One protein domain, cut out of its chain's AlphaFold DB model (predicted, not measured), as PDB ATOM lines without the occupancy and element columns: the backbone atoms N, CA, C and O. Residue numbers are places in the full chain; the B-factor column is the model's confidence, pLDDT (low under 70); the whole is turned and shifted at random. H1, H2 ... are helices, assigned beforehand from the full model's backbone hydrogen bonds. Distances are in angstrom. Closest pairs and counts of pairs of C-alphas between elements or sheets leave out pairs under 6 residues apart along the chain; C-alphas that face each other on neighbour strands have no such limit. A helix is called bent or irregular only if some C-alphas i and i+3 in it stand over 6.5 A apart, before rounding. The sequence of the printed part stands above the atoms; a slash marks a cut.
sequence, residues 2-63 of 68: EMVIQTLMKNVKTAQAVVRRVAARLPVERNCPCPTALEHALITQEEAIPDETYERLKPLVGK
ATOM      1  N   GLU A   2       9.489  46.046  31.800       82.94
ATOM      2  CA  GLU A   2       8.943  45.901  33.164       82.94
ATOM      3  C   GLU A   2       8.252  44.554  33.435       82.94
ATOM      4  O   GLU A   2       8.486  43.945  34.477       82.94
ATOM      5  N   MET A   3       7.481  44.025  32.476       88.56
ATOM      6  CA  MET A   3       6.828  42.711  32.611       88.56
ATOM      7  C   MET A   3       7.821  41.559  32.841       88.56
ATOM      8  O   MET A   3       7.517  40.612  33.569       88.56
ATOM      9  N   VAL A   4       9.023  41.640  32.258       93.75
ATOM     10  CA  VAL A   4      10.069  40.617  32.434       93.75
ATOM     11  C   VAL A   4      10.595  40.651  33.868       93.75
ATOM     12  O   VAL A   4      10.679  39.609  34.515       93.75
ATOM     13  N   ILE A   5      10.866  41.847  34.401       95.75
ATOM     14  CA  ILE A   5      11.335  42.033  35.783       95.75
ATOM     15  C   ILE A   5      10.264  41.567  36.776       95.75
ATOM     16  O   ILE A   5      10.566  40.832  37.715       95.75
ATOM     17  N   GLN A   6       8.998  41.924  36.551       96.25
ATOM     18  CA  GLN A   6       7.888  41.471  37.395       96.25
ATOM     19  C   GLN A   6       7.759  39.942  37.400       96.25
ATOM     20  O   GLN A   6       7.601  39.332  38.462       96.25
ATOM     21  N   THR A   7       7.885  39.312  36.228       97.12
ATOM     22  CA  THR A   7       7.864  37.849  36.098       97.12
ATOM     23  C   THR A   7       9.034  37.211  36.845       97.12
ATOM     24  O   THR A   7       8.832  36.263  37.604       97.12
ATOM     25  N   LEU A   8      10.243  37.765  36.721       97.69
ATOM     26  CA  LEU A   8      11.413  37.285  37.457       97.69
ATOM     27  C   LEU A   8      11.207  37.386  38.974       97.69
ATOM     28  O   LEU A   8      11.439  36.413  39.687       97.69
ATOM     29  N   MET A   9      10.693  38.510  39.475       98.19
ATOM     30  CA  MET A   9      10.419  38.685  40.906       98.19
ATOM     31  C   MET A   9       9.362  37.702  41.420       98.19
ATOM     32  O   MET A   9       9.486  37.175  42.529       98.19
ATOM     33  N   LYS A  10       8.336  37.402  40.615       98.00
ATOM     34  CA  LYS A  10       7.352  36.357  40.929       98.00
ATOM     35  C   LYS A  10       8.008  34.971  40.991       98.00
ATOM     36  O   LYS A  10       7.730  34.209  41.922       98.00
ATOM     37  N   ASN A  11       8.911  34.663  40.061       98.31
ATOM     38  CA  ASN A  11       9.654  33.401  40.040       98.31
ATOM     39  C   ASN A  11      10.582  33.268  41.251       98.31
ATOM     40  O   ASN A  11      10.587  32.220  41.886       98.31
ATOM     41  N   VAL A  12      11.284  34.337  41.642       98.50
ATOM     42  CA  VAL A  12      12.130  34.359  42.847       98.50
ATOM     43  C   VAL A  12      11.308  34.042  44.096       98.50
ATOM     44  O   VAL A  12      11.671  33.146  44.857       98.50
ATOM     45  N   LYS A  13      10.161  34.710  44.289       98.62
ATOM     46  CA  LYS A  13       9.265  34.438  45.430       98.62
ATOM     47  C   LYS A  13       8.808  32.979  45.458       98.62
ATOM     48  O   LYS A  13       8.785  32.349  46.517       98.62
ATOM     49  N   THR A  14       8.478  32.440  44.287       98.56
ATOM     50  CA  THR A  14       8.044  31.048  44.130       98.56
ATOM     51  C   THR A  14       9.174  30.077  44.464       98.56
ATOM     52  O   THR A  14       8.991  29.193  45.299       98.56
ATOM     53  N   ALA A  15      10.363  30.277  43.894       98.56
ATOM     54  CA  ALA A  15      11.538  29.446  44.137       98.56
ATOM     55  C   ALA A  15      11.925  29.435  45.621       98.56
ATOM     56  O   ALA A  15      12.119  28.368  46.197       98.56
ATOM     57  N   GLN A  16      11.935  30.595  46.282       98.69
ATOM     58  CA  GLN A  16      12.202  30.685  47.720       98.69
ATOM     59  C   GLN A  16      11.187  29.892  48.557       98.69
ATOM     60  O   GLN A  16      11.562  29.223  49.521       98.69
ATOM     61  N   ALA A  17       9.897  29.949  48.203       98.62
ATOM     62  CA  ALA A  17       8.866  29.173  48.884       98.62
ATOM     63  C   ALA A  17       9.055  27.659  48.681       98.62
ATOM     64  O   ALA A  17       8.882  26.895  49.631       98.62
ATOM     65  N   VAL A  18       9.442  27.233  47.474       98.44
ATOM     66  CA  VAL A  18       9.749  25.827  47.169       98.44
ATOM     67  C   VAL A  18      10.973  25.358  47.952       98.44
ATOM     68  O   VAL A  18      10.872  24.358  48.659       98.44
ATOM     69  N   VAL A  19      12.086  26.097  47.915       98.38
ATOM     70  CA  VAL A  19      13.327  25.746  48.629       98.38
ATOM     71  C   VAL A  19      13.071  25.566  50.124       98.38
ATOM     72  O   VAL A  19      13.462  24.545  50.678       98.38
ATOM     73  N   ARG A  20      12.344  26.491  50.773       98.25
ATOM     74  CA  ARG A  20      11.996  26.365  52.201       98.25
ATOM     75  C   ARG A  20      11.195  25.096  52.502       98.25
ATOM     76  O   ARG A  20      11.484  24.403  53.472       98.25
ATOM     77  N   ARG A  21      10.196  24.782  51.671       98.19
ATOM     78  CA  ARG A  21       9.350  23.588  51.846       98.19
ATOM     79  C   ARG A  21      10.124  22.293  51.625       98.19
ATOM     80  O   ARG A  21       9.888  21.333  52.348       98.19
ATOM     81  N   VAL A  22      11.010  22.262  50.629       96.94
ATOM     82  CA  VAL A  22      11.844  21.091  50.329       96.94
ATOM     83  C   VAL A  22      12.874  20.885  51.431       96.94
ATOM     84  O   VAL A  22      12.952  19.786  51.960       96.94
ATOM     85  N   ALA A  23      13.595  21.934  51.836       96.19
ATOM     86  CA  ALA A  23      14.613  21.855  52.883       96.19
ATOM     87  C   ALA A  23      14.058  21.290  54.201       96.19
ATOM     88  O   ALA A  23      14.681  20.421  54.797       96.19
ATOM     89  N   ALA A  24      12.853  21.706  54.607       96.44
ATOM     90  CA  ALA A  24      12.189  21.199  55.813       96.44
ATOM     91  C   ALA A  24      11.738  19.725  55.725       96.44
ATOM     92  O   ALA A  24      11.338  19.150  56.733       96.44
ATOM     93  N   ARG A  25      11.740  19.128  54.528       95.75
ATOM     94  CA  ARG A  25      11.271  17.758  54.260       95.75
ATOM     95  C   ARG A  25      12.369  16.844  53.726       95.75
ATOM     96  O   ARG A  25      12.073  15.705  53.373       95.75
ATOM     97  N   LEU A  26      13.603  17.335  53.603       92.75
ATOM     98  CA  LEU A  26      14.709  16.498  53.158       92.75
ATOM     99  C   LEU A  26      14.911  15.368  54.178       92.75
ATOM    100  O   LEU A  26      14.966  15.647  55.378       92.75
ATOM    101  N   PRO A  27      15.003  14.107  53.727       91.75
ATOM    102  CA  PRO A  27      15.270  13.000  54.627       91.75
ATOM    103  C   PRO A  27      16.662  13.162  55.244       91.75
ATOM    104  O   PRO A  27      17.586  13.662  54.596       91.75
ATOM    105  N   VAL A  28      16.803  12.721  56.495       89.12
ATOM    106  CA  VAL A  28      18.105  12.662  57.176       89.12
ATOM    107  C   VAL A  28      19.022  11.677  56.448       89.12
ATOM    108  O   VAL A  28      20.193  11.966  56.211       89.12
ATOM    109  N   GLU A  29      18.469  10.537  56.038       91.56
ATOM    110  CA  GLU A  29      19.182   9.519  55.277       91.56
ATOM    111  C   GLU A  29      19.205   9.840  53.778       91.56
ATOM    112  O   GLU A  29      18.228  10.304  53.182       91.56
ATOM    113  N   ARG A  30      20.352   9.583  53.148       90.31
ATOM    114  CA  ARG A  30      20.580   9.818  51.721       90.31
ATOM    115  C   ARG A  30      20.571   8.471  51.003       90.31
ATOM    116  O   ARG A  30      21.461   7.665  51.221       90.31
ATOM    117  N   ASN A  31      19.618   8.279  50.092       90.62
ATOM    118  CA  ASN A  31      19.493   7.051  49.288       90.62
ATOM    119  C   ASN A  31      20.126   7.171  47.889       90.62
ATOM    120  O   ASN A  31      19.864   6.357  47.009       90.62
ATOM    121  N   CYS A  32      20.913   8.221  47.647       92.94
ATOM    122  CA  CYS A  32      21.668   8.391  46.409       92.94
ATOM    123  C   CYS A  32      23.118   7.916  46.599       92.94
ATOM    124  O   CYS A  32      23.617   7.961  47.721       92.94
ATOM    125  N   PRO A  33      23.838   7.548  45.525       93.06
ATOM    126  CA  PRO A  33      25.243   7.130  45.617       93.06
ATOM    127  C   PRO A  33      26.214   8.285  45.928       93.06
ATOM    128  O   PRO A  33      27.403   8.073  46.135       93.06
ATOM    129  N   CYS A  34      25.736   9.534  45.964       92.75
ATOM    130  CA  CYS A  34      26.577  10.721  46.136       92.75
ATOM    131  C   CYS A  34      27.481  10.718  47.390       92.75
ATOM    132  O   CYS A  34      28.608  11.190  47.267       92.75
ATOM    133  N   PRO A  35      27.062  10.221  48.577       91.62
ATOM    134  CA  PRO A  35      27.904  10.241  49.780       91.62
ATOM    135  C   PRO A  35      29.190   9.412  49.662       91.62
ATOM    136  O   PRO A  35      30.155   9.689  50.377       91.62
ATOM    137  N   THR A  36      29.205   8.408  48.782       92.88
ATOM    138  CA  THR A  36      30.339   7.500  48.542       92.88
ATOM    139  C   THR A  36      30.944   7.663  47.149       92.88
ATOM    140  O   THR A  36      31.857   6.934  46.785       92.88
ATOM    141  N   ALA A  37      30.509   8.661  46.372       94.50
ATOM    142  CA  ALA A  37      30.944   8.845  44.985       94.50
ATOM    143  C   ALA A  37      32.471   8.985  44.812       94.50
ATOM    144  O   ALA A  37      32.991   8.700  43.738       94.50
ATOM    145  N   LEU A  38      33.185   9.422  45.855       95.50
ATOM    146  CA  LEU A  38      34.634   9.624  45.823       95.50
ATOM    147  C   LEU A  38      35.446   8.381  46.236       95.50
ATOM    148  O   LEU A  38      36.639   8.333  45.959       95.50
ATOM    149  N   GLU A  39      34.816   7.371  46.846       93.06
ATOM    150  CA  GLU A  39      35.476   6.214  47.481       93.06
ATOM    151  C   GLU A  39      36.420   5.446  46.546       93.06
ATOM    152  O   GLU A  39      37.485   5.001  46.961       93.06
ATOM    153  N   HIS A  40      36.051   5.333  45.269       93.25
ATOM    154  CA  HIS A  40      36.833   4.626  44.250       93.25
ATOM    155  C   HIS A  40      37.275   5.533  43.094       93.25
ATOM    156  O   HIS A  40      37.709   5.048  42.053       93.25
ATOM    157  N   ALA A  41      37.137   6.853  43.249       95.12
ATOM    158  CA  ALA A  41      37.462   7.824  42.202       95.12
ATOM    159  C   ALA A  41      38.840   8.486  42.395       95.12
ATOM    160  O   ALA A  41      39.272   9.274  41.552       95.12
ATOM    161  N   LEU A  42      39.533   8.184  43.495       93.62
ATOM    162  CA  LEU A  42      40.869   8.697  43.783       93.62
ATOM    163  C   LEU A  42      41.926   7.804  43.124       93.62
ATOM    164  O   LEU A  42      42.124   6.663  43.522       93.62
ATOM    165  N   ILE A  43      42.603   8.339  42.108       94.69
ATOM    166  CA  ILE A  43      43.672   7.638  41.373       94.69
ATOM    167  C   ILE A  43      45.082   8.003  41.861       94.69
ATOM    168  O   ILE A  43      46.056   7.356  41.485       94.69
ATOM    169  N   THR A  44      45.207   9.068  42.653       93.38
ATOM    170  CA  THR A  44      46.487   9.555  43.178       93.38
ATOM    171  C   THR A  44      46.843   8.784  44.444       93.38
ATOM    172  O   THR A  44      46.045   8.745  45.377       93.38
ATOM    173  N   GLN A  45      48.038   8.189  44.470       91.94
ATOM    174  CA  GLN A  45      48.586   7.535  45.663       91.94
ATOM    175  C   GLN A  45      48.824   8.568  46.767       91.94
ATOM    176  O   GLN A  45      49.204   9.700  46.468       91.94
ATOM    177  N   GLU A  46      48.596   8.189  48.023       91.81
ATOM    178  CA  GLU A  46      48.631   9.095  49.176       91.81
ATOM    179  C   GLU A  46      49.968   9.840  49.300       91.81
ATOM    180  O   GLU A  46      49.990  11.057  49.496       91.81
ATOM    181  N   GLU A  47      51.073   9.131  49.098       92.19
ATOM    182  CA  GLU A  47      52.444   9.628  49.232       92.19
ATOM    183  C   GLU A  47      52.795  10.664  48.159       92.19
ATOM    184  O   GLU A  47      53.703  11.477  48.329       92.19
ATOM    185  N   ALA A  48      52.065  10.651  47.041       94.69
ATOM    186  CA  ALA A  48      52.240  11.594  45.948       94.69
ATOM    187  C   ALA A  48      51.432  12.888  46.141       94.69
ATOM    188  O   ALA A  48      51.514  13.777  45.291       94.69
ATOM    189  N   ILE A  49      50.637  13.010  47.212       94.81
ATOM    190  CA  ILE A  49      49.773  14.169  47.460       94.81
ATOM    191  C   ILE A  49      50.538  15.217  48.273       94.81
ATOM    192  O   ILE A  49      50.780  15.008  49.464       94.81
ATOM    193  N   PRO A  50      50.843  16.396  47.697       96.38
ATOM    194  CA  PRO A  50      51.480  17.469  48.448       96.38
ATOM    195  C   PRO A  50      50.588  17.948  49.598       96.38
ATOM    196  O   PRO A  50      49.368  18.056  49.436       96.38
ATOM    197  N   ASP A  51      51.192  18.317  50.727       95.94
ATOM    198  CA  ASP A  51      50.474  18.789  51.921       95.94
ATOM    199  C   ASP A  51      49.530  19.955  51.637       95.94
ATOM    200  O   ASP A  51      48.380  19.949  52.073       95.94
ATOM    201  N   GLU A  52      49.972  20.913  50.821       97.56
ATOM    202  CA  GLU A  52      49.145  22.047  50.401       97.56
ATOM    203  C   GLU A  52      47.868  21.589  49.675       97.56
ATOM    204  O   GLU A  52      46.777  22.122  49.895       97.56
ATOM    205  N   THR A  53      47.987  20.575  48.812       96.75
ATOM    206  CA  THR A  53      46.847  20.053  48.051       96.75
ATOM    207  C   THR A  53      45.892  19.288  48.956       96.75
ATOM    208  O   THR A  53      44.677  19.454  48.825       96.75
ATOM    209  N   TYR A  54      46.419  18.495  49.892       96.12
ATOM    210  CA  TYR A  54      45.594  17.798  50.871       96.12
ATOM    211  C   TYR A  54      44.832  18.772  51.763       96.12
ATOM    212  O   TYR A  54      43.613  18.673  51.837       96.12
ATOM    213  N   GLU A  55      45.497  19.758  52.373       96.62
ATOM    214  CA  GLU A  55      44.819  20.712  53.258       96.62
ATOM    215  C   GLU A  55      43.748  21.525  52.514       96.62
ATOM    216  O   GLU A  55      42.651  21.726  53.040       96.62
ATOM    217  N   ARG A  56      43.987  21.893  51.245       97.44
ATOM    218  CA  ARG A  56      42.978  22.552  50.396       97.44
ATOM    219  C   ARG A  56      41.752  21.673  50.120       97.44
ATOM    220  O   ARG A  56      40.643  22.193  50.020       97.44
ATOM    221  N   LEU A  57      41.937  20.362  49.956       96.50
ATOM    222  CA  LEU A  57      40.877  19.421  49.558       96.50
ATOM    223  C   LEU A  57      40.319  18.581  50.713       96.50
ATOM    224  O   LEU A  57      39.364  17.825  50.514       96.50
ATOM    225  N   LYS A  58      40.857  18.735  51.921       95.75
ATOM    226  CA  LYS A  58      40.510  17.988  53.135       95.75
ATOM    227  C   LYS A  58      39.005  17.857  53.402       95.75
ATOM    228  O   LYS A  58      38.595  16.745  53.736       95.75
ATOM    229  N   PRO A  59      38.148  18.885  53.190       95.88
ATOM    230  CA  PRO A  59      36.699  18.742  53.382       95.88
ATOM    231  C   PRO A  59      36.031  17.701  52.472       95.88
ATOM    232  O   PRO A  59      34.940  17.231  52.780       95.88
ATOM    233  N   LEU A  60      36.661  17.359  51.346       95.00
ATOM    234  CA  LEU A  60      36.165  16.378  50.382       95.00
ATOM    235  C   LEU A  60      36.864  15.026  50.549       95.00
ATOM    236  O   LEU A  60      36.201  13.991  50.596       95.00
ATOM    237  N   VAL A  61      38.199  15.038  50.627       94.62
ATOM    238  CA  VAL A  61      39.025  13.821  50.534       94.62
ATOM    239  C   VAL A  61      39.403  13.227  51.887       94.62
ATOM    240  O   VAL A  61      39.770  12.060  51.936       94.62
ATOM    241  N   GLY A  62      39.301  13.980  52.989       94.00
ATOM    242  CA  GLY A  62      39.840  13.569  54.293       94.00
ATOM    243  C   GLY A  62      39.232  12.278  54.856       94.00
ATOM    244  O   GLY A  62      39.890  11.564  55.597       94.00
ATOM    245  N   LYS A  63      38.001  11.929  54.456       93.38
ATOM    246  CA  LYS A  63      37.379  10.633  54.783       93.38
ATOM    247  C   LYS A  63      38.092   9.441  54.116       93.38
ATOM    248  O   LYS A  63      38.002   8.329  54.624       93.38
TER     249      LYS A  63
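This is residues 2 to 63 of the 68 residues of an uncharacterized protein of Chloroflexi bacterium (UniProt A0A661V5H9). One long helix, H1, sticks out as a free arm, and a long winding link leads from it to a small head, where the chain turns round at residues 47 to 50 and the short helix H2 folds back toward the later part of the link. The printed part has 62 residues, with two named helices, H1 then H2, and no named strand; the class is all helix. It is extended, with a radius of gyration of the C-alphas of 20.2 A, and flat, spanning 58 by 30 by 16 A.

H1, residues 2 to 23, and H2, residues 51 to 61, are apart. Residues 2 to 35 and 47 to 53 stand free. In H1 every O i to N i+4 pair is within hydrogen-bond range; in H2, 5 of 7 are.

H1 is 31.6 A long, from C-alpha 2 at (8.943, 45.901, 33.164) to C-alpha 23 at (14.613, 21.855, 52.883). H2 is 12.6 A long, ending with C-alpha 61 at (39.025, 13.821, 50.534); it is irregular, with C-alphas 56 and 59 7.9 A apart.

The C-alphas farthest apart, of Glu 2 and Glu 47, are 58.9 A apart. The link, residues 24 to 50, is long. The printed part has no cut, and no printed residue is under 70 in pLDDT.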